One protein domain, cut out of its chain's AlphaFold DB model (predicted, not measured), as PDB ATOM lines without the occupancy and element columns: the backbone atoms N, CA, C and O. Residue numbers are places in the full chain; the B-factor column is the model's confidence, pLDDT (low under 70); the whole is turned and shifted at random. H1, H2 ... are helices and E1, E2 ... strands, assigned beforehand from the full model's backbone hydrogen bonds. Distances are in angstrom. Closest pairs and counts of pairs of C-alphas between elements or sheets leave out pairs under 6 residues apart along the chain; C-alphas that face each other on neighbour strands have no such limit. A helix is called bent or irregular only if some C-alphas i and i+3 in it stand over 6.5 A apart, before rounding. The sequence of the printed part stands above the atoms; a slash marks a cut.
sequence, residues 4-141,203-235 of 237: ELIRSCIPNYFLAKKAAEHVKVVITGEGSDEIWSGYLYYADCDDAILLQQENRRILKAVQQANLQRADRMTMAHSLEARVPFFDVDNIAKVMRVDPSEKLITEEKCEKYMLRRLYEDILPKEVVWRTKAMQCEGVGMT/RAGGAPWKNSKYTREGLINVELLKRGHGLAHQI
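Overview. This is residues 4 to 141 and 203 to 235 of the 237 residues of a protein of Ditylum brightwellii (UniProt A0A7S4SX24). A small parallel sheet of E1 and E2 sits at one end, with H5 packed next to E2 and H1 beside H5. H4, the longest helix, runs in line toward H5 along one side; short H2 is near the middle, H3 and H7 lie toward the end away from the sheet, H6, H8, H9, H11 and H12 are spread round the outside of the body, and H10 packs on H1. The 171 printed residues have twelve named helices and two strands, in the order H1 E1 H2 H3 H4 H5 E2 H6 H7 H8 H9 H10 H11 H12; the class is mostly helix. The whole is compact, with a radius of gyration of the C-alphas of 16.1 A and spans of 44 by 37 by 36 A.

Along the chain. E1 is residues 25 to 27, from C-alpha 25 at (142.652, 157.263, 122.153), and E2 is residues 80 to 82. H5, residues 66 to 75, is 14.0 A long; H1, residues 4 to 19, is 22.7 A, with a kink of 30 degrees near residue 11. H4, residues 48 to 64, is 25.2 A long, from C-alpha 48 at (178.543, 150.232, 124.409); it is irregular, C-alphas 60 and 63 being 7.1 A apart. The others are H2, residues 32 to 35; H3, 40 to 44; H6, 88 to 94; H7, 99 to 102; H8, 112 to 117; H9, 124 to 127; H10, 134 to 137; H11, 224 to 227; and H12, 231 to 234.

Arrangement. E1 and E2 are parallel at 26 degrees, with N 26 and O 80 2.9 A apart, within hydrogen-bond range. They and the helices H2 to H5 between them form a strand-helix-strand unit, two parallel neighbour strands joined through helices. The closest C-alphas of H5 and E2, Thr 74 and Glu 80, are 6.3 A apart. H1 touches H5, closest at C-alphas 13 and 73, 4.9 A, the same way at a shallow tilt of 33 degrees, only just short of steep. H1 touches H10 with residues 4 to 11 alone, C-alphas 8 and 135 coming closest at 4.7 A. H4 touches H2 with residues 55 to 59 alone, closest at C-alphas 34 and 55, 5.8 A. H4 touches H7 with residues 48 to 52 alone, closest at C-alphas 48 and 100, 4.9 A. H7 and H8 only just touch, with 3 pairs of C-alphas within 8 A, the closest 102 and 112 at 7.2 A. H3 is close to H4 but not clearly touching, as are H6 to H2, H9 to H8 and H12 to H9; H11 touches no helix. Every O i to N i+4 pair is within hydrogen-bond range in H5, H6 and H8, against 11 of 12 in H1, 11 of 13 in H4 and 0 of 1 in H3, where 2 of 2 O i to N i+3 pairs are; the other helices are too short.

Size, cuts and confidence. The C-alphas of Glu 21 and Asp 47 are farthest apart, at 46.4 A. Residues 142 to 202 are not printed, with 17.5 A between C-alphas 141 and 203; of the links printed whole, none is long. Residues 203 to 223 hold no named element. The mean pLDDT of the printed part is 87.0, and residues 203 to 206 and 225 to 235 are under 70.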
ATOM      1  N   GLU A   4     157.640 151.590 142.759       83.81
ATOM      2  CA  GLU A   4     157.831 152.589 141.705       83.81
ATOM      3  C   GLU A   4     156.695 152.587 140.677       83.81
ATOM      4  O   GLU A   4     156.194 153.650 140.278       83.81
ATOM      5  N   LEU A   5     156.283 151.386 140.266       88.50
ATOM      6  CA  LEU A   5     155.197 151.223 139.316       88.50
ATOM      7  C   LEU A   5     153.915 151.820 139.900       88.50
ATOM      8  O   LEU A   5     153.260 152.619 139.239       88.50
ATOM      9  N   ILE A   6     153.611 151.512 141.167       92.00
ATOM     10  CA  ILE A   6     152.416 152.004 141.866       92.00
ATOM     11  C   ILE A   6     152.439 153.527 142.032       92.00
ATOM     12  O   ILE A   6     151.445 154.184 141.716       92.00
ATOM     13  N   ARG A   7     153.572 154.112 142.438       91.12
ATOM     14  CA  ARG A   7     153.736 155.574 142.546       91.12
ATOM     15  C   ARG A   7     153.436 156.293 141.235       91.12
ATOM     16  O   ARG A   7     152.930 157.412 141.265       91.12
ATOM     17  N   SER A   8     153.760 155.667 140.103       90.75
ATOM     18  CA  SER A   8     153.481 156.193 138.762       90.75
ATOM     19  C   SER A   8     152.059 155.859 138.288       90.75
ATOM     20  O   SER A   8     151.477 156.613 137.512       90.75
ATOM     21  N   CYS A   9     151.471 154.750 138.751       94.06
ATOM     22  CA  CYS A   9     150.093 154.358 138.450       94.06
ATOM     23  C   CYS A   9     149.071 155.359 138.999       94.06
ATOM     24  O   CYS A   9     148.138 155.708 138.287       94.06
ATOM     25  N   ILE A  10     149.252 155.839 140.233       94.56
ATOM     26  CA  ILE A  10     148.295 156.741 140.901       94.56
ATOM     27  C   ILE A  10     147.994 158.005 140.067       94.56
ATOM     28  O   ILE A  10     146.829 158.223 139.730       94.56
ATOM     29  N   PRO A  11     148.983 158.831 139.670       94.12
ATOM     30  CA  PRO A  11     148.715 160.000 138.832       94.12
ATOM     31  C   PRO A  11     148.218 159.619 137.431       94.12
ATOM     32  O   PRO A  11     147.342 160.299 136.898       94.12
ATOM     33  N   ASN A  12     148.705 158.515 136.849       95.25
ATOM     34  CA  ASN A  12     148.213 158.027 135.556       95.25
ATOM     35  C   ASN A  12     146.732 157.676 135.582       95.25
ATOM     36  O   ASN A  12     146.041 157.962 134.613       95.25
ATOM     37  N   TYR A  13     146.254 157.065 136.663       97.44
ATOM     38  CA  TYR A  13     144.849 156.717 136.829       97.44
ATOM     39  C   TYR A  13     143.973 157.971 136.763       97.44
ATOM     40  O   TYR A  13     143.050 158.051 135.956       97.44
ATOM     41  N   PHE A  14     144.310 159.008 137.537       97.38
ATOM     42  CA  PHE A  14     143.554 160.263 137.525       97.38
ATOM     43  C   PHE A  14     143.651 161.003 136.186       97.38
ATOM     44  O   PHE A  14     142.645 161.534 135.710       97.38
ATOM     45  N   LEU A  15     144.826 161.004 135.549       96.25
ATOM     46  CA  LEU A  15     145.000 161.592 134.220       96.25
ATOM     47  C   LEU A  15     144.173 160.850 133.165       96.25
ATOM     48  O   LEU A  15     143.484 161.487 132.371       96.25
ATOM     49  N   ALA A  16     144.200 159.518 133.173       98.06
ATOM     50  CA  ALA A  16     143.425 158.689 132.259       98.06
ATOM     51  C   ALA A  16     141.920 158.885 132.463       98.06
ATOM     52  O   ALA A  16     141.200 159.067 131.483       98.06
ATOM     53  N   LYS A  17     141.459 158.941 133.721       98.50
ATOM     54  CA  LYS A  17     140.071 159.274 134.057       98.50
ATOM     55  C   LYS A  17     139.653 160.587 133.405       98.50
ATOM     56  O   LYS A  17     138.605 160.639 132.772       98.50
ATOM     57  N   LYS A  18     140.488 161.625 133.529       98.31
ATOM     58  CA  LYS A  18     140.188 162.943 132.965       98.31
ATOM     59  C   LYS A  18     140.230 162.946 131.437       98.31
ATOM     60  O   LYS A  18     139.351 163.519 130.807       98.31
ATOM     61  N   ALA A  19     141.222 162.301 130.828       98.25
ATOM     62  CA  ALA A  19     141.344 162.226 129.374       98.25
ATOM     63  C   ALA A  19     140.176 161.459 128.727       98.25
ATOM     64  O   ALA A  19     139.691 161.869 127.673       98.25
ATOM     65  N   ALA A  20     139.675 160.405 129.380       98.31
ATOM     66  CA  ALA A  20     138.560 159.585 128.897       98.31
ATOM     67  C   ALA A  20     137.224 160.345 128.762       98.31
ATOM     68  O   ALA A  20     136.334 159.902 128.024       98.31
ATOM     69  N   GLU A  21     137.087 161.486 129.452       98.38
ATOM     70  CA  GLU A  21     135.960 162.420 129.304       98.38
ATOM     71  C   GLU A  21     135.974 163.133 127.940       98.38
ATOM     72  O   GLU A  21     134.931 163.589 127.476       98.38
ATOM     73  N   HIS A  22     137.138 163.220 127.286       98.31
ATOM     74  CA  HIS A  22     137.346 164.021 126.076       98.31
ATOM     75  C   HIS A  22     137.707 163.184 124.846       98.31
ATOM     76  O   HIS A  22     137.305 163.520 123.734       98.31
ATOM     77  N   VAL A  23     138.467 162.103 125.025       98.44
ATOM     78  CA  VAL A  23     138.982 161.270 123.931       98.44
ATOM     79  C   VAL A  23     138.897 159.787 124.275       98.44
ATOM     80  O   VAL A  23     138.770 159.405 125.437       98.44
ATOM     81  N   LYS A  24     138.969 158.937 123.248       98.19
ATOM     82  CA  LYS A  24     139.031 157.472 123.399       98.19
ATOM     83  C   LYS A  24     140.404 156.884 123.108       98.19
ATOM     84  O   LYS A  24     140.653 155.745 123.478       98.19
ATOM     85  N   VAL A  25     141.292 157.671 122.503       98.50
ATOM     86  CA  VAL A  25     142.652 157.263 122.153       98.50
ATOM     87  C   VAL A  25     143.625 158.364 122.564       98.50
ATOM     88  O   VAL A  25     143.371 159.540 122.304       98.50
ATOM     89  N   VAL A  26     144.743 157.980 123.178       98.06
ATOM     90  CA  VAL A  26     145.885 158.856 123.473       98.06
ATOM     91  C   VAL A  26     147.180 158.244 122.954       98.06
ATOM     92  O   VAL A  26     147.321 157.027 122.863       98.06
ATOM     93  N   ILE A  27     148.147 159.102 122.641       97.62
ATOM     94  CA  ILE A  27     149.517 158.703 122.316       97.62
ATOM     95  C   ILE A  27     150.391 158.994 123.532       97.62
ATOM     96  O   ILE A  27     150.325 160.087 124.096       97.62
ATOM     97  N   THR A  28     151.210 158.028 123.939       94.81
ATOM     98  CA  THR A  28     152.125 158.166 125.075       94.81
ATOM     99  C   THR A  28     153.582 158.010 124.634       94.81
ATOM    100  O   THR A  28     153.883 157.516 123.548       94.81
ATOM    101  N   GLY A  29     154.505 158.461 125.487       93.44
ATOM    102  CA  GLY A  29     155.951 158.385 125.251       93.44
ATOM    103  C   GLY A  29     156.630 157.128 125.809       93.44
ATOM    104  O   GLY A  29     157.860 157.109 125.888       93.44
ATOM    105  N   GLU A  30     155.866 156.118 126.241       92.44
ATOM    106  CA  GLU A  30     156.426 154.875 126.794       92.44
ATOM    107  C   GLU A  30     157.309 154.175 125.756       92.44
ATOM    108  O   GLU A  30     156.958 154.124 124.577       92.44
ATOM    109  N   GLY A  31     158.446 153.628 126.189       91.69
ATOM    110  CA  GLY A  31     159.408 152.946 125.319       91.69
ATOM    111  C   GLY A  31     160.570 153.802 124.851       91.69
ATOM    112  O   GLY A  31     161.594 153.266 124.429       91.69
ATOM    113  N   SER A  32     160.456 155.127 124.957       94.12
ATOM    114  CA  SER A  32     161.541 156.031 124.581       94.12
ATOM    115  C   SER A  32     162.799 155.802 125.425       94.12
ATOM    116  O   SER A  32     163.898 155.803 124.885       94.12
ATOM    117  N   ASP A  33     162.662 155.618 126.741       92.56
ATOM    118  CA  ASP A  33     163.809 155.405 127.634       92.56
ATOM    119  C   ASP A  33     164.497 154.060 127.387       92.56
ATOM    120  O   ASP A  33     165.721 153.987 127.405       92.56
ATOM    121  N   GLU A  34     163.707 153.027 127.106       92.44
ATOM    122  CA  GLU A  34     164.138 151.642 126.951       92.44
ATOM    123  C   GLU A  34     164.963 151.396 125.683       92.44
ATOM    124  O   GLU A  34     165.855 150.549 125.687       92.44
ATOM    125  N   ILE A  35     164.670 152.112 124.592       93.25
ATOM    126  CA  ILE A  35     165.374 151.931 123.310       93.25
ATOM    127  C   ILE A  35     166.455 152.994 123.060       93.25
ATOM    128  O   ILE A  35     167.406 152.730 122.322       93.25
ATOM    129  N   TRP A  36     166.336 154.176 123.683       94.06
ATOM    130  CA  TRP A  36     167.278 155.300 123.540       94.06
ATOM    131  C   TRP A  36     168.178 155.526 124.763       94.06
ATOM    132  O   TRP A  36     168.793 156.587 124.864       94.06
ATOM    133  N   SER A  37     168.255 154.568 125.691       92.38
ATOM    134  CA  SER A  37     169.112 154.655 126.885       92.38
ATOM    135  C   SER A  37     168.838 155.906 127.733       92.38
ATOM    136  O   SER A  37     169.730 156.679 128.073       92.38
ATOM    137  N   GLY A  38     167.561 156.160 128.021       90.19
ATOM    138  CA  GLY A  38     167.105 157.432 128.589       90.19
ATOM    139  C   GLY A  38     167.125 157.550 130.111       90.19
ATOM    140  O   GLY A  38     166.965 158.647 130.646       90.19
ATOM    141  N   TYR A  39     167.287 156.437 130.825       87.38
ATOM    142  CA  TYR A  39     167.332 156.440 132.285       87.38
ATOM    143  C   TYR A  39     168.654 157.014 132.813       87.38
ATOM    144  O   TYR A  39     169.718 156.772 132.251       87.38
ATOM    145  N   LEU A  40     168.617 157.735 133.941       83.81
ATOM    146  CA  LEU A  40     169.804 158.440 134.457       83.81
ATOM    147  C   LEU A  40     170.963 157.509 134.841       83.81
ATOM    148  O   LEU A  40     172.099 157.981 134.925       83.81
ATOM    149  N   TYR A  41     170.684 156.226 135.090       84.94
ATOM    150  CA  TYR A  41     171.701 155.234 135.434       84.94
ATOM    151  C   TYR A  41     172.514 154.767 134.217       84.94
ATOM    152  O   TYR A  41     173.591 154.218 134.410       84.94
ATOM    153  N   TYR A  42     172.070 155.017 132.976       88.06
ATOM    154  CA  TYR A  42     172.902 154.760 131.790       88.06
ATOM    155  C   TYR A  42     174.158 155.637 131.754       88.06
ATOM    156  O   TYR A  42     175.118 155.276 131.090       88.06
ATOM    157  N   ALA A  43     174.174 156.751 132.493       86.75
ATOM    158  CA  ALA A  43     175.362 157.590 132.634       86.75
ATOM    159  C   ALA A  43     176.493 156.904 133.415       86.75
ATOM    160  O   ALA A  43     177.632 157.342 133.332       86.75
ATOM    161  N   ASP A  44     176.177 155.843 134.164       86.44
ATOM    162  CA  ASP A  44     177.154 155.045 134.906       86.44
ATOM    163  C   ASP A  44     177.703 153.878 134.036       86.44
ATOM    164  O   ASP A  44     178.369 152.984 134.556       86.44
ATOM    165  N   CYS A  45     177.402 153.857 132.725       89.44
ATOM    166  CA  CYS A  45     177.838 152.840 131.763       89.44
ATOM    167  C   CYS A  45     178.705 153.458 130.657       89.44
ATOM    168  O   CYS A  45     178.243 154.315 129.904       89.44
ATOM    169  N   ASP A  46     179.940 152.980 130.536       90.56
ATOM    170  CA  ASP A  46     180.938 153.394 129.541       90.56
ATOM    171  C   ASP A  46     181.166 152.349 128.428       90.56
ATOM    172  O   ASP A  46     181.834 152.625 127.433       90.56
ATOM    173  N   ASP A  47     180.567 151.161 128.553       94.38
ATOM    174  CA  ASP A  47     180.673 150.069 127.587       94.38
ATOM    175  C   ASP A  47     179.421 149.989 126.695       94.38
ATOM    176  O   ASP A  47     178.311 149.663 127.130       94.38
ATOM    177  N   ALA A  48     179.612 150.246 125.401       95.25
ATOM    178  CA  ALA A  48     178.543 150.232 124.409       95.25
ATOM    179  C   ALA A  48     177.851 148.857 124.273       95.25
ATOM    180  O   ALA A  48     176.639 148.778 124.049       95.25
ATOM    181  N   ILE A  49     178.590 147.755 124.423       94.75
ATOM    182  CA  ILE A  49     178.040 146.399 124.348       94.75
ATOM    183  C   ILE A  49     177.151 146.143 125.568       94.75
ATOM    184  O   ILE A  49     176.027 145.659 125.398       94.75
ATOM    185  N   LEU A  50     177.604 146.500 126.773       93.88
ATOM    186  CA  LEU A  50     176.805 146.367 127.997       93.88
ATOM    187  C   LEU A  50     175.540 147.231 127.946       93.88
ATOM    188  O   LEU A  50     174.455 146.739 128.259       93.88
ATOM    189  N   LEU A  51     175.640 148.473 127.465       93.62
ATOM    190  CA  LEU A  51     174.487 149.353 127.254       93.62
ATOM    191  C   LEU A  51     173.459 148.719 126.302       93.62
ATOM    192  O   LEU A  51     172.255 148.728 126.570       93.62
ATOM    193  N   GLN A  52     173.912 148.122 125.196       94.75
ATOM    194  CA  GLN A  52     173.018 147.454 124.248       94.75
ATOM    195  C   GLN A  52     172.394 146.180 124.831       94.75
ATOM    196  O   GLN A  52     171.226 145.881 124.557       94.75
ATOM    197  N   GLN A  53     173.142 145.415 125.626       93.88
ATOM    198  CA  GLN A  53     172.614 144.254 126.346       93.88
ATOM    199  C   GLN A  53     171.526 144.670 127.338       93.88
ATOM    200  O   GLN A  53     170.478 144.022 127.393       93.88
ATOM    201  N   GLU A  54     171.730 145.780 128.045       92.06
ATOM    202  CA  GLU A  54     170.747 146.342 128.964       92.06
ATOM    203  C   GLU A  54     169.471 146.789 128.240       92.06
ATOM    204  O   GLU A  54     168.376 146.385 128.634       92.06
ATOM    205  N   ASN A  55     169.596 147.504 127.115       93.06
ATOM    206  CA  ASN A  55     168.448 147.868 126.274       93.06
ATOM    207  C   ASN A  55     167.623 146.629 125.882       93.06
ATOM    208  O   ASN A  55     166.395 146.615 125.991       93.06
ATOM    209  N   ARG A  56     168.286 145.533 125.482       93.00
ATOM    210  CA  ARG A  56     167.608 144.265 125.145       93.00
ATOM    211  C   ARG A  56     166.944 143.617 126.357       93.00
ATOM    212  O   ARG A  56     165.883 143.008 126.208       93.00
ATOM    213  N   ARG A  57     167.572 143.686 127.531       91.50
ATOM    214  CA  ARG A  57     167.041 143.117 128.772       91.50
ATOM    215  C   ARG A  57     165.786 143.866 129.211       91.50
ATOM    216  O   ARG A  57     164.760 143.230 129.447       91.50
ATOM    217  N   ILE A  58     165.838 145.194 129.243       89.44
ATOM    218  CA  ILE A  58     164.702 146.029 129.641       89.44
ATOM    219  C   ILE A  58     163.553 145.938 128.645       89.44
ATOM    220  O   ILE A  58     162.401 145.832 129.062       89.44
ATOM    221  N   LEU A  59     163.840 145.876 127.345       90.38
ATOM    222  CA  LEU A  59     162.801 145.671 126.338       90.38
ATOM    223  C   LEU A  59     161.998 144.379 126.592       90.38
ATOM    224  O   LEU A  59     160.784 144.365 126.416       90.38
ATOM    225  N   LYS A  60     162.642 143.304 127.067       89.12
ATOM    226  CA  LYS A  60     161.948 142.062 127.468       89.12
ATOM    227  C   LYS A  60     161.169 142.208 128.779       89.12
ATOM    228  O   LYS A  60     160.186 141.503 128.993       89.12
ATOM    229  N   ALA A  61     161.614 143.101 129.657       87.81
ATOM    230  CA  ALA A  61     161.025 143.342 130.968       87.81
ATOM    231  C   ALA A  61     159.823 144.297 130.945       87.81
ATOM    232  O   ALA A  61     158.988 144.243 131.846       87.81
ATOM    233  N   VAL A  62     159.709 145.168 129.935       88.19
ATOM    234  CA  VAL A  62     158.774 146.306 129.958       88.19
ATOM    235  C   VAL A  62     157.300 145.904 130.111       88.19
ATOM    236  O   VAL A  62     156.517 146.636 130.718       88.19
ATOM    237  N   GLN A  63     156.924 144.703 129.655       88.19
ATOM    238  CA  GLN A  63     155.578 144.145 129.843       88.19
ATOM    239  C   GLN A  63     155.192 143.920 131.319       88.19
ATOM    240  O   GLN A  63     154.012 143.832 131.645       88.19
ATOM    241  N   GLN A  64     156.174 143.837 132.221       86.06
ATOM    242  CA  GLN A  64     155.986 143.707 133.670       86.06
ATOM    243  C   GLN A  64     156.228 145.033 134.414       86.06
ATOM    244  O   GLN A  64     156.163 145.068 135.640       86.06
ATOM    245  N   ALA A  65     156.493 146.115 133.678       86.31
ATOM    246  CA  ALA A  65     156.774 147.444 134.206       86.31
ATOM    247  C   ALA A  65     155.914 148.496 133.480       86.31
ATOM    248  O   ALA A  65     154.688 148.485 133.597       86.31
ATOM    249  N   ASN A  66     156.529 149.405 132.722       88.06
ATOM    250  CA  ASN A  66     155.865 150.580 132.156       88.06
ATOM    251  C   ASN A  66     154.652 150.268 131.274       88.06
ATOM    252  O   ASN A  66     153.621 150.923 131.434       88.06
ATOM    253  N   LEU A  67     154.718 149.241 130.419       92.06
ATOM    254  CA  LEU A  67     153.573 148.872 129.579       92.06
ATOM    255  C   LEU A  67     152.400 148.349 130.406       92.06
ATOM    256  O   LEU A  67     151.257 148.677 130.108       92.06
ATOM    257  N   GLN A  68     152.675 147.615 131.489       92.06
ATOM    258  CA  GLN A  68     151.627 147.161 132.400       92.06
ATOM    259  C   GLN A  68     150.895 148.342 133.047       92.06
ATOM    260  O   GLN A  68     149.674 148.311 133.176       92.06
ATOM    261  N   ARG A  69     151.625 149.386 133.458       92.81
ATOM    262  CA  ARG A  69     151.018 150.606 134.007       92.81
ATOM    263  C   ARG A  69     150.228 151.360 132.948       92.81
ATOM    264  O   ARG A  69     149.093 151.738 133.221       92.81
ATOM    265  N   ALA A  70     150.827 151.618 131.788       94.62
ATOM    266  CA  ALA A  70     150.187 152.396 130.735       94.62
ATOM    267  C   ALA A  70     148.864 151.750 130.307       94.62
ATOM    268  O   ALA A  70     147.831 152.418 130.333       94.62
ATOM    269  N   ASP A  71     148.881 150.445 130.037       96.69
ATOM    270  CA  ASP A  71     147.693 149.668 129.686       96.69
ATOM    271  C   ASP A  71     146.647 149.692 130.810       96.69
ATOM    272  O   ASP A  71     145.555 150.228 130.637       96.69
ATOM    273  N   ARG A  72     146.990 149.220 132.016       96.44
ATOM    274  CA  ARG A  72     146.000 149.062 133.094       96.44
ATOM    275  C   ARG A  72     145.394 150.380 133.561       96.44
ATOM    276  O   ARG A  72     144.210 150.413 133.887       96.44
ATOM    277  N   MET A  73     146.181 151.454 133.636       97.31
ATOM    278  CA  MET A  73     145.677 152.747 134.117       97.31
ATOM    279  C   MET A  73     144.779 153.433 133.090       97.31
ATOM    280  O   MET A  73     143.824 154.098 133.479       97.31
ATOM    281  N   THR A  74     145.055 153.263 131.795       98.19
ATOM    282  CA  THR A  74     144.195 153.812 130.739       98.19
ATOM    283  C   THR A  74     142.944 152.960 130.523       98.19
ATOM    284  O   THR A  74     141.828 153.488 130.523       98.19
ATOM    285  N   MET A  75     143.085 151.634 130.499       98.31
ATOM    286  CA  MET A  75     141.962 150.710 130.341       98.31
ATOM    287  C   MET A  75     140.996 150.703 131.528       98.31
ATOM    288  O   MET A  75     139.804 150.471 131.325       98.31
ATOM    289  N   ALA A  76     141.441 151.071 132.736       98.31
ATOM    290  CA  ALA A  76     140.547 151.321 133.875       98.31
ATOM    291  C   ALA A  76     139.467 152.384 133.584       98.31
ATOM    292  O   ALA A  76     138.440 152.430 134.262       98.31
ATOM    293  N   HIS A  77     139.677 153.218 132.561       98.38
ATOM    294  CA  HIS A  77     138.761 154.269 132.126       98.38
ATOM    295  C   HIS A  77     138.333 154.127 130.660       98.38
ATOM    296  O   HIS A  77     137.851 155.093 130.072       98.38
ATOM    297  N   SER A  78     138.467 152.928 130.069       98.25
ATOM    298  CA  SER A  78     138.136 152.670 128.654       98.25
ATOM    299  C   SER A  78     138.825 153.650 127.689       98.25
ATOM    300  O   SER A  78     138.212 154.134 126.734       98.25
ATOM    301  N   LEU A  79     140.087 153.976 127.977       98.62
ATOM    302  CA  LEU A  79     140.939 154.832 127.161       98.62
ATOM    303  C   LEU A  79     142.043 153.980 126.528       98.62
ATOM    304  O   LEU A  79     142.789 153.322 127.244       98.62
ATOM    305  N   GLU A  80     142.169 154.012 125.205       98.44
ATOM    306  CA  GLU A  80     143.225 153.295 124.486       98.44
ATOM    307  C   GLU A  80     144.517 154.123 124.475       98.44
ATOM    308  O   GLU A  80     144.555 155.229 123.929       98.44
ATOM    309  N   ALA A  81     145.597 153.592 125.052       97.88
ATOM    310  CA  ALA A  81     146.928 154.184 124.950       97.88
ATOM    311  C   ALA A  81     147.740 153.527 123.827       97.88
ATOM    312  O   ALA A  81     147.972 152.321 123.837       97.88
ATOM    313  N   ARG A  82     148.237 154.335 122.886       97.88
ATOM    314  CA  ARG A  82     149.182 153.903 121.846       97.88
ATOM    315  C   ARG A  82     150.599 154.324 122.204       97.88
ATOM    316  O   ARG A  82     150.811 155.435 122.687       97.88
ATOM    317  N   VAL A  83     151.563 153.450 121.917       96.44
ATOM    318  CA  VAL A  83     152.977 153.584 122.309       96.44
ATOM    319  C   VAL A  83     153.910 153.568 121.085       96.44
ATOM    320  O   VAL A  83     154.569 152.564 120.832       96.44
ATOM    321  N   PRO A  84     153.994 154.652 120.286       96.81
ATOM    322  CA  PRO A  84     154.709 154.640 119.005       96.81
ATOM    323  C   PRO A  84     156.201 154.310 119.100       96.81
ATOM    324  O   PRO A  84     156.767 153.780 118.152       96.81
ATOM    325  N   PHE A  85     156.854 154.578 120.235       96.25
ATOM    326  CA  PHE A  85     158.251 154.173 120.420       96.25
ATOM    327  C   PHE A  85     158.429 152.648 120.402       96.25
ATOM    328  O   PHE A  85     159.494 152.177 120.007       96.25
ATOM    329  N   PHE A  86     157.393 151.886 120.761       94.75
ATOM    330  CA  PHE A  86     157.380 150.426 120.671       94.75
ATOM    331  C   PHE A  86     156.838 149.882 119.346       94.75
ATOM    332  O   PHE A  86     156.596 148.681 119.232       94.75
ATOM    333  N   ASP A  87     156.680 150.728 118.328       96.62
ATOM    334  CA  ASP A  87     156.511 150.237 116.966       96.62
ATOM    335  C   ASP A  87     157.698 149.338 116.568       96.62
ATOM    336  O   ASP A  87     158.861 149.654 116.840       96.62
ATOM    337  N   VAL A  88     157.409 148.195 115.946       95.19
ATOM    338  CA  VAL A  88     158.420 147.165 115.663       95.19
ATOM    339  C   VAL A  88     159.484 147.652 114.681       95.19
ATOM    340  O   VAL A  88     160.660 147.319 114.850       95.19
ATOM    341  N   ASP A  89     159.109 148.493 113.713       97.25
ATOM    342  CA  ASP A  89     160.050 149.069 112.756       97.25
ATOM    343  C   ASP A  89     160.908 150.138 113.427       97.25
ATOM    344  O   ASP A  89     162.115 150.214 113.177       97.25
ATOM    345  N   ASN A  90     160.316 150.943 114.315       95.75
ATOM    346  CA  ASN A  90     161.063 151.902 115.118       95.75
ATOM    347  C   ASN A  90     162.099 151.203 116.012       95.75
ATOM    348  O   ASN A  90     163.281 151.547 115.960       95.75
ATOM    349  N   ILE A  91     161.695 150.178 116.772       95.88
ATOM    350  CA  ILE A  91     162.617 149.387 117.601       95.88
ATOM    351  C   ILE A  91     163.734 148.808 116.729       95.88
ATOM    352  O   ILE A  91     164.910 148.946 117.063       95.88
ATOM    353  N   ALA A  92     163.395 148.183 115.595       96.00
ATOM    354  CA  ALA A  92     164.381 147.572 114.710       96.00
ATOM    355  C   ALA A  92     165.399 148.589 114.173       96.00
ATOM    356  O   ALA A  92     166.585 148.269 114.080       96.00
ATOM    357  N   LYS A  93     164.966 149.813 113.848       95.94
ATOM    358  CA  LYS A  93     165.851 150.899 113.402       95.94
ATOM    359  C   LYS A  93     166.774 151.365 114.526       95.94
ATOM    360  O   LYS A  93     167.988 151.365 114.346       95.94
ATOM    361  N   VAL A  94     166.227 151.695 115.698       95.56
ATOM    362  CA  VAL A  94     167.009 152.213 116.837       95.56
ATOM    363  C   VAL A  94     167.988 151.169 117.380       95.56
ATOM    364  O   VAL A  94     169.113 151.492 117.762       95.56
ATOM    365  N   MET A  95     167.607 149.891 117.374       94.81
ATOM    366  CA  MET A  95     168.468 148.804 117.846       94.81
ATOM    367  C   MET A  95     169.600 148.441 116.873       94.81
ATOM    368  O   MET A  95     170.503 147.711 117.281       94.81
ATOM    369  N   ARG A  96     169.582 148.943 115.628       95.69
ATOM    370  CA  ARG A  96     170.671 148.791 114.640       95.69
ATOM    371  C   ARG A  96     171.698 149.920 114.674       95.69
ATOM    372  O   ARG A  96     172.762 149.763 114.085       95.69
ATOM    373  N   VAL A  97     171.374 151.040 115.315       95.25
ATOM    374  CA  VAL A  97     172.328 152.132 115.528       95.25
ATOM    375  C   VAL A  97     173.502 151.613 116.358       95.25
ATOM    376  O   VAL A  97     173.291 150.836 117.295       95.25
ATOM    377  N   ASP A  98     174.716 152.053 116.015       96.19
ATOM    378  CA  ASP A  98     175.916 151.769 116.800       96.19
ATOM    379  C   ASP A  98     175.666 152.163 118.267       96.19
ATOM    380  O   ASP A  98     175.320 153.315 118.548       96.19
ATOM    381  N   PRO A  99     175.773 151.226 119.222       95.06
ATOM    382  CA  PRO A  99     175.459 151.530 120.606       95.06
ATOM    383  C   PRO A  99     176.377 152.585 121.233       95.06
ATOM    384  O   PRO A  99     175.949 153.224 122.194       95.06
ATOM    385  N   SER A 100     177.575 152.822 120.685       95.06
ATOM    386  CA  SER A 100     178.459 153.904 121.137       95.06
ATOM    387  C   SER A 100     177.842 155.293 120.932       95.06
ATOM    388  O   SER A 100     178.074 156.195 121.732       95.06
ATOM    389  N   GLU A 101     176.951 155.454 119.948       94.25
ATOM    390  CA  GLU A 101     176.215 156.705 119.716       94.25
ATOM    391  C   GLU A 101     175.119 156.973 120.757       94.25
ATOM    392  O   GLU A 101     174.584 158.081 120.838       94.25
ATOM    393  N   LYS A 102     174.785 155.965 121.572       94.00
ATOM    394  CA  LYS A 102     173.807 156.058 122.663       94.00
ATOM    395  C   LYS A 102     174.459 156.183 124.040       94.00
ATOM    396  O   LYS A 102     173.730 156.278 125.028       94.00
ATOM    397  N   LEU A 103     175.792 156.163 124.116       92.50
ATOM    398  CA  LEU A 103     176.510 156.412 125.363       92.50
ATOM    399  C   LEU A 103     176.291 157.855 125.814       92.50
ATOM    400  O   LEU A 103     176.281 158.789 125.009       92.50
ATOM    401  N   ILE A 104     176.128 158.013 127.123       90.19
ATOM    402  CA  ILE A 104     176.080 159.320 127.765       90.19
ATOM    403  C   ILE A 104     177.523 159.714 128.077       90.19
ATOM    404  O   ILE A 104     178.250 158.956 128.715       90.19
ATOM    405  N   THR A 105     177.933 160.890 127.620       87.88
ATOM    406  CA  THR A 105     179.275 161.448 127.828       87.88
ATOM    407  C   THR A 105     179.159 162.871 128.368       87.88
ATOM    408  O   THR A 105     178.056 163.390 128.541       87.88
ATOM    409  N   GLU A 106     180.285 163.541 128.612       82.56
ATOM    410  CA  GLU A 106     180.279 164.965 128.987       82.56
ATOM    411  C   GLU A 106     179.644 165.862 127.906       82.56
ATOM    412  O   GLU A 106     179.071 166.903 128.219       82.56
ATOM    413  N   GLU A 107     179.684 165.434 126.640       85.75
ATOM    414  CA  GLU A 107     179.139 166.169 125.491       85.75
ATOM    415  C   GLU A 107     177.754 165.665 125.046       85.75
ATOM    416  O   GLU A 107     177.005 166.388 124.385       85.75
ATOM    417  N   LYS A 108     177.391 164.422 125.392       88.56
ATOM    418  CA  LYS A 108     176.140 163.771 124.974       88.56
ATOM    419  C   LYS A 108     175.292 163.403 126.191       88.56
ATOM    420  O   LYS A 108     175.622 162.486 126.933       88.56
ATOM    421  N   CYS A 109     174.159 164.082 126.364       89.12
ATOM    422  CA  CYS A 109     173.177 163.742 127.401       89.12
ATOM    423  C   CYS A 109     172.327 162.503 127.048       89.12
ATOM    424  O   CYS A 109     172.417 161.935 125.958       89.12
ATOM    425  N   GLU A 110     171.447 162.083 127.959       89.88
ATOM    426  CA  GLU A 110     170.528 160.973 127.711       89.88
ATOM    427  C   GLU A 110     169.638 161.229 126.487       89.88
ATOM    428  O   GLU A 110     169.112 162.331 126.293       89.88
ATOM    429  N   LYS A 111     169.435 160.195 125.662       93.31
ATOM    430  CA  LYS A 111     168.689 160.278 124.395       93.31
ATOM    431  C   LYS A 111     169.205 161.358 123.433       93.31
ATOM    432  O   LYS A 111     168.413 161.890 122.654       93.31
ATOM    433  N   TYR A 112     170.499 161.690 123.465       92.94
ATOM    434  CA  TYR A 112     171.086 162.763 122.654       92.94
ATOM    435  C   TYR A 112     170.649 162.721 121.182       92.94
ATOM    436  O   TYR A 112     170.122 163.702 120.664       92.94
ATOM    437  N   MET A 113     170.770 161.561 120.529       93.31
ATOM    438  CA  MET A 113     170.354 161.388 119.132       93.31
ATOM    439  C   MET A 113     168.875 161.722 118.902       93.31
ATOM    440  O   MET A 113     168.542 162.418 117.948       93.31
ATOM    441  N   LEU A 114     167.985 161.261 119.786       94.62
ATOM    442  CA  LEU A 114     166.558 161.559 119.692       94.62
ATOM    443  C   LEU A 114     166.299 163.062 119.837       94.62
ATOM    444  O   LEU A 114     165.470 163.604 119.119       94.62
ATOM    445  N   ARG A 115     167.017 163.741 120.738       93.94
ATOM    446  CA  ARG A 115     166.897 165.194 120.931       93.94
ATOM    447  C   ARG A 115     167.325 165.952 119.675       93.94
ATOM    448  O   ARG A 115     166.572 166.799 119.209       93.94
ATOM    449  N   ARG A 116     168.459 165.573 119.076       93.81
ATOM    450  CA  ARG A 116     168.962 166.143 117.813       93.81
ATOM    451  C   ARG A 116     167.972 165.987 116.656       93.81
ATOM    452  O   ARG A 116     167.828 166.910 115.871       93.81
ATOM    453  N   LEU A 117     167.252 164.864 116.565       93.75
ATOM    454  CA  LEU A 117     166.253 164.645 115.504       93.75
ATOM    455  C   LEU A 117     165.077 165.635 115.542       93.75
ATOM    456  O   LEU A 117     164.447 165.858 114.512       93.75
ATOM    457  N   TYR A 118     164.763 166.200 116.709       94.50
ATOM    458  CA  TYR A 118     163.609 167.083 116.904       94.50
ATOM    459  C   TYR A 118     164.000 168.499 117.348       94.50
ATOM    460  O   TYR A 118     163.121 169.282 117.719       94.50
ATOM    461  N   GLU A 119     165.291 168.845 117.312       94.44
ATOM    462  CA  GLU A 119     165.790 170.131 117.814       94.44
ATOM    463  C   GLU A 119     165.280 171.337 117.021       94.44
ATOM    464  O   GLU A 119     165.109 172.411 117.592       94.44
ATOM    465  N   ASP A 120     164.970 171.130 115.741       95.06
ATOM    466  CA  ASP A 120     164.446 172.164 114.845       95.06
ATOM    467  C   ASP A 120     162.916 172.319 114.926       95.06
ATOM    468  O   ASP A 120     162.349 173.226 114.318       95.06
ATOM    469  N   ILE A 121     162.227 171.426 115.648       96.38
ATOM    470  CA  ILE A 121     160.753 171.351 115.675       96.38
ATOM    471  C   ILE A 121     160.192 171.704 117.057       96.38
ATOM    472  O   ILE A 121     159.086 172.234 117.164       96.38
ATOM    473  N   LEU A 122     160.928 171.403 118.128       94.62
ATOM    474  CA  LEU A 122     160.492 171.623 119.505       94.62
ATOM    475  C   LEU A 122     161.291 172.758 120.170       94.62
ATOM    476  O   LEU A 122     162.462 172.949 119.850       94.62
ATOM    477  N   PRO A 123     160.703 173.484 121.141       94.00
ATOM    478  CA  PRO A 123     161.425 174.522 121.874       94.00
ATOM    479  C   PRO A 123     162.687 173.971 122.553       94.00
ATOM    480  O   PRO A 123     162.658 172.879 123.135       94.00
ATOM    481  N   LYS A 124     163.797 174.721 122.506       90.25
ATOM    482  CA  LYS A 124     165.111 174.279 123.016       90.25
ATOM    483  C   LYS A 124     165.050 173.873 124.487       90.25
ATOM    484  O   LYS A 124     165.643 172.871 124.882       90.25
ATOM    485  N   GLU A 125     164.282 174.610 125.280       88.56
ATOM    486  CA  GLU A 125     164.040 174.357 126.696       88.56
ATOM    487  C   GLU A 125     163.324 173.025 126.960       88.56
ATOM    488  O   GLU A 125     163.473 172.460 128.040       88.56
ATOM    489  N   VAL A 126     162.587 172.488 125.980       89.12
ATOM    490  CA  VAL A 126     161.961 171.159 126.039       89.12
ATOM    491  C   VAL A 126     162.936 170.096 125.538       89.12
ATOM    492  O   VAL A 126     163.142 169.087 126.219       89.12
ATOM    493  N   VAL A 127     163.558 170.333 124.377       91.44
ATOM    494  CA  VAL A 127     164.472 169.391 123.704       91.44
ATOM    495  C   VAL A 127     165.663 169.037 124.567       91.44
ATOM    496  O   VAL A 127     166.096 167.892 124.535       91.44
ATOM    497  N   TRP A 128     166.173 169.971 125.364       88.81
ATOM    498  CA  TRP A 128     167.382 169.780 126.166       88.81
ATOM    499  C   TRP A 128     167.111 169.719 127.671       88.81
ATOM    500  O   TRP A 128     168.037 169.664 128.483       88.81
ATOM    501  N   ARG A 129     165.830 169.646 128.055       86.44
ATOM    502  CA  ARG A 129     165.418 169.417 129.441       86.44
ATOM    503  C   ARG A 129     165.893 168.057 129.923       86.44
ATOM    504  O   ARG A 129     165.726 167.042 129.242       86.44
ATOM    505  N   THR A 130     166.374 168.004 131.153       81.31
ATOM    506  CA  THR A 130     166.783 166.746 131.785       81.31
ATOM    507  C   THR A 130     165.620 165.797 131.992       81.31
ATOM    508  O   THR A 130     164.511 166.194 132.372       81.31
ATOM    509  N   LYS A 131     165.871 164.513 131.749       83.25
ATOM    510  CA  LYS A 131     164.906 163.459 132.016       83.25
ATOM    511  C   LYS A 131     164.470 163.471 133.483       83.25
ATOM    512  O   LYS A 131     165.282 163.428 134.397       83.25
ATOM    513  N   ALA A 132     163.155 163.446 133.682       80.69
ATOM    514  CA  ALA A 132     162.534 163.122 134.958       80.69
ATOM    515  C   ALA A 132     161.731 161.832 134.798       80.69
ATOM    516  O   ALA A 132     161.035 161.648 133.791       80.69
ATOM    517  N   MET A 133     161.843 160.909 135.753       76.31
ATOM    518  CA  MET A 133     160.932 159.765 135.809       76.31
ATOM    519  C   MET A 133     159.535 160.239 136.191       76.31
ATOM    520  O   MET A 133     159.383 161.257 136.861       76.31
ATOM    521  N   GLN A 134     158.503 159.525 135.751       79.81
ATOM    522  CA  GLN A 134     157.140 160.043 135.832       79.81
ATOM    523  C   GLN A 134     156.689 160.316 137.271       79.81
ATOM    524  O   GLN A 134     156.189 161.402 137.549       79.81
ATOM    525  N   CYS A 135     156.941 159.394 138.203       72.38
ATOM    526  CA  CYS A 135     156.636 159.611 139.621       72.38
ATOM    527  C   CYS A 135     157.402 160.788 140.252       72.38
ATOM    528  O   CYS A 135     156.984 161.297 141.282       72.38
ATOM    529  N   GLU A 136     158.491 161.254 139.647       75.19
ATOM    530  CA  GLU A 136     159.269 162.393 140.149       75.19
ATOM    531  C   GLU A 136     158.908 163.699 139.435       75.19
ATOM    532  O   GLU A 136     158.997 164.777 140.018       75.19
ATOM    533  N   GLY A 137     158.453 163.598 138.182       76.19
ATOM    534  CA  GLY A 137     157.976 164.718 137.374       76.19
ATOM    535  C   GLY A 137     156.557 165.180 137.717       76.19
ATOM    536  O   GLY A 137     156.211 166.312 137.403       76.19
ATOM    537  N   VAL A 138     155.746 164.344 138.380       81.62
ATOM    538  CA  VAL A 138     154.403 164.720 138.882       81.62
ATOM    539  C   VAL A 138     154.495 165.801 139.964       81.62
ATOM    540  O   VAL A 138     153.617 166.650 140.086       81.62
ATOM    541  N   GLY A 139     155.579 165.781 140.733       78.69
ATOM    542  CA  GLY A 139     155.897 166.759 141.757       78.69
ATOM    543  C   GLY A 139     157.089 166.262 142.560       78.69
ATOM    544  O   GLY A 139     157.114 165.105 142.975       78.69
ATOM    545  N   MET A 140     158.070 167.130 142.810       70.69
ATOM    546  CA  MET A 140     159.341 166.727 143.431       70.69
ATOM    547  C   MET A 140     159.182 166.099 144.823       70.69
ATOM    548  O   MET A 140     160.065 165.382 145.282       70.69
ATOM    549  N   THR A 141     158.061 166.360 145.495       83.94
ATOM    550  CA  THR A 141     157.739 165.828 146.821       83.94
ATOM    551  C   THR A 141     156.776 164.643 146.786       83.94
ATOM    552  O   THR A 141     156.562 164.044 147.833       83.94
ATOM    553  N   ARG A 203     163.995 150.709 139.290       63.84
ATOM    554  CA  ARG A 203     164.719 151.895 138.771       63.84
ATOM    555  C   ARG A 203     166.023 151.605 138.045       63.84
ATOM    556  O   ARG A 203     166.380 152.311 137.111       63.84
ATOM    557  N   ALA A 204     166.748 150.592 138.506       56.50
ATOM    558  CA  ALA A 204     167.934 150.076 137.825       56.50
ATOM    559  C   ALA A 204     167.624 148.769 137.089       56.50
ATOM    560  O   ALA A 204     168.448 148.280 136.331       56.50
ATOM    561  N   GLY A 205     166.479 148.147 137.395       60.09
ATOM    562  CA  GLY A 205     166.051 146.864 136.850       60.09
ATOM    563  C   GLY A 205     167.053 145.715 137.019       60.09
ATOM    564  O   GLY A 205     166.856 144.693 136.375       60.09
ATOM    565  N   GLY A 206     168.113 145.851 137.822       68.19
ATOM    566  CA  GLY A 206     169.225 144.895 137.850       68.19
ATOM    567  C   GLY A 206     170.255 145.081 136.727       68.19
ATOM    568  O   GLY A 206     170.821 144.090 136.270       68.19
ATOM    569  N   ALA A 207     170.476 146.316 136.258       74.00
ATOM    570  CA  ALA A 207     171.580 146.659 135.363       74.00
ATOM    571  C   ALA A 207     172.923 146.121 135.910       74.00
ATOM    572  O   ALA A 207     173.131 146.132 137.126       74.00
ATOM    573  N   PRO A 208     173.844 145.652 135.043       72.38
ATOM    574  CA  PRO A 208     175.061 144.963 135.482       72.38
ATOM    575  C   PRO A 208     176.122 145.890 136.098       72.38
ATOM    576  O   PRO A 208     177.094 145.403 136.674       72.38
ATOM    577  N   TRP A 209     175.957 147.210 135.992       79.94
ATOM    578  CA  TRP A 209     176.867 148.201 136.564       79.94
ATOM    579  C   TRP A 209     176.324 148.811 137.859       79.94
ATOM    580  O   TRP A 209     175.132 148.751 138.173       79.94
ATOM    581  N   LYS A 210     177.227 149.410 138.643       70.19
ATOM    582  CA  LYS A 210     176.856 150.092 139.885       70.19
ATOM    583  C   LYS A 210     176.039 151.337 139.553       70.19
ATOM    584  O   LYS A 210     176.452 152.145 138.736       70.19
ATOM    585  N   ASN A 211     174.911 151.493 140.234       73.56
ATOM    586  CA  ASN A 211     174.048 152.660 140.115       73.56
ATOM    587  C   ASN A 211     174.230 153.547 141.345       73.56
ATOM    588  O   ASN A 211     174.006 153.099 142.471       73.56
ATOM    589  N   SER A 212     174.635 154.794 141.121       72.62
ATOM    590  CA  SER A 212     174.880 155.764 142.196       72.62
ATOM    591  C   SER A 212     173.725 156.738 142.427       72.62
ATOM    592  O   SER A 212     173.743 157.483 143.402       72.62
ATOM    593  N   LYS A 213     172.724 156.767 141.539       76.69
ATOM    594  CA  LYS A 213     171.670 157.797 141.534       76.69
ATOM    595  C   LYS A 213     170.387 157.328 142.208       76.69
ATOM    596  O   LYS A 213     169.641 158.152 142.738       76.69
ATOM    597  N   TYR A 214     170.127 156.025 142.206       77.12
ATOM    598  CA  TYR A 214     168.875 155.452 142.688       77.12
ATOM    599  C   TYR A 214     169.073 154.497 143.865       77.12
ATOM    600  O   TYR A 214     170.020 153.718 143.909       77.12
ATOM    601  N   THR A 215     168.117 154.519 144.789       78.06
ATOM    602  CA  THR A 215     167.902 153.501 145.820       78.06
ATOM    603  C   THR A 215     166.580 152.778 145.566       78.06
ATOM    604  O   THR A 215     165.782 153.173 144.711       78.06
ATOM    605  N   ARG A 216     166.304 151.749 146.376       78.19
ATOM    606  CA  ARG A 216     164.996 151.079 146.407       78.19
ATOM    607  C   ARG A 216     163.847 152.040 146.730       78.19
ATOM    608  O   ARG A 216     162.726 151.843 146.270       78.19
ATOM    609  N   GLU A 217     164.122 153.085 147.503       78.44
ATOM    610  CA  GLU A 217     163.118 154.059 147.922       78.44
ATOM    611  C   GLU A 217     162.913 155.174 146.905       78.44
ATOM    612  O   GLU A 217     161.811 155.712 146.836       78.44
ATOM    613  N   GLY A 218     163.908 155.520 146.090       78.62
ATOM    614  CA  GLY A 218     163.767 156.625 145.154       78.62
ATOM    615  C   GLY A 218     165.081 157.125 144.561       78.62
ATOM    616  O   GLY A 218     166.103 156.450 144.605       78.62
ATOM    617  N   LEU A 219     165.053 158.311 143.957       80.38
ATOM    618  CA  LEU A 219     166.244 159.023 143.501       80.38
ATOM    619  C   LEU A 219     166.896 159.660 144.725       80.38
ATOM    620  O   LEU A 219     166.213 160.322 145.506       80.38
ATOM    621  N   ILE A 220     168.204 159.462 144.884       80.75
ATOM    622  CA  ILE A 220     168.954 159.937 146.058       80.75
ATOM    623  C   ILE A 220     168.889 161.459 146.161       80.75
ATOM    624  O   ILE A 220     168.675 162.007 147.238       80.75
ATOM    625  N   ASN A 221     169.063 162.141 145.029       79.31
ATOM    626  CA  ASN A 221     169.046 163.591 144.962       79.31
ATOM    627  C   ASN A 221     168.043 164.074 143.908       79.31
ATOM    628  O   ASN A 221     168.352 164.142 142.718       79.31
ATOM    629  N   VAL A 222     166.850 164.466 144.359       76.44
ATOM    630  CA  VAL A 222     165.803 165.032 143.492       76.44
ATOM    631  C   VAL A 222     166.200 166.367 142.857       76.44
ATOM    632  O   VAL A 222     165.630 166.739 141.833       76.44
ATOM    633  N   GLU A 223     167.205 167.081 143.376       76.94
ATOM    634  CA  GLU A 223     167.725 168.293 142.733       76.94
ATOM    635  C   GLU A 223     168.430 168.012 141.404       76.94
ATOM    636  O   GLU A 223     168.546 168.923 140.587       76.94
ATOM    637  N   LEU A 224     168.835 166.765 141.128       71.50
ATOM    638  CA  LEU A 224     169.347 166.377 139.808       71.50
ATOM    639  C   LEU A 224     168.316 166.640 138.700       71.50
ATOM    640  O   LEU A 224     168.688 166.985 137.580       71.50
ATOM    641  N   LEU A 225     167.022 166.578 139.032       68.75
ATOM    642  CA  LEU A 225     165.929 166.925 138.120       68.75
ATOM    643  C   LEU A 225     165.861 168.430 137.823       68.75
ATOM    644  O   LEU A 225     165.312 168.817 136.793       68.75
ATOM    645  N   LYS A 226     166.418 169.271 138.709       64.69
ATOM    646  CA  LYS A 226     166.551 170.725 138.520       64.69
ATOM    647  C   LYS A 226     167.861 171.104 137.826       64.69
ATOM    648  O   LYS A 226     167.865 172.051 137.051       64.69
ATOM    649  N   ARG A 227     168.968 170.422 138.156       53.59
ATOM    650  CA  ARG A 227     170.341 170.831 137.782       53.59
ATOM    651  C   ARG A 227     170.889 170.199 136.512       53.59
ATOM    652  O   ARG A 227     171.838 170.724 135.958       53.59
ATOM    653  N   GLY A 228     170.260 169.137 136.043       48.28
ATOM    654  CA  GLY A 228     170.385 168.637 134.693       48.28
ATOM    655  C   GLY A 228     171.720 168.051 134.240       48.28
ATOM    656  O   GLY A 228     172.735 168.724 134.161       48.28
ATOM    657  N   HIS A 229     171.670 166.789 133.811       49.34
ATOM    658  CA  HIS A 229     172.649 166.231 132.868       49.34
ATOM    659  C   HIS A 229     172.281 166.540 131.405       49.34
ATOM    660  O   HIS A 229     172.981 166.124 130.491       49.34
ATOM    661  N   GLY A 230     171.187 167.276 131.168       52.91
ATOM    662  CA  GLY A 230     170.952 167.892 129.865       52.91
ATOM    663  C   GLY A 230     171.982 168.993 129.628       52.91
ATOM    664  O   GLY A 230     172.414 169.638 130.584       52.91
ATOM    665  N   LEU A 231     172.316 169.264 128.364       51.12
ATOM    666  CA  LEU A 231     173.187 170.375 127.947       51.12
ATOM    667  C   LEU A 231     172.585 171.764 128.260       51.12
ATOM    668  O   LEU A 231     172.932 172.754 127.633       51.12
ATOM    669  N   ALA A 232     171.671 171.876 129.225       46.34
ATOM    670  CA  ALA A 232     171.013 173.112 129.624       46.34
ATOM    671  C   ALA A 232     172.008 174.179 130.116       46.34
ATOM    672  O   ALA A 232     171.749 175.364 129.954       46.34
ATOM    673  N   HIS A 233     173.171 173.781 130.644       44.72
ATOM    674  CA  HIS A 233     174.274 174.697 130.964       44.72
ATOM    675  C   HIS A 233     175.012 175.233 129.717       44.72
ATOM    676  O   HIS A 233     175.764 176.193 129.835       44.72
ATOM    677  N   GLN A 234     174.785 174.654 128.531       40.31
ATOM    678  CA  GLN A 234     175.311 175.115 127.236       40.31
ATOM    679  C   GLN A 234     174.282 175.903 126.405       40.31
ATOM    680  O   GLN A 234     174.599 176.364 125.311       40.31
ATOM    681  N   ILE A 235     173.048 176.062 126.895       38.88
ATOM    682  CA  ILE A 235     172.002 176.819 126.205       38.88
ATOM    683  C   ILE A 235     171.854 178.155 126.919       38.88
ATOM    684  O   ILE A 235     171.051 178.311 127.836       38.88
TER     685      ILE A 235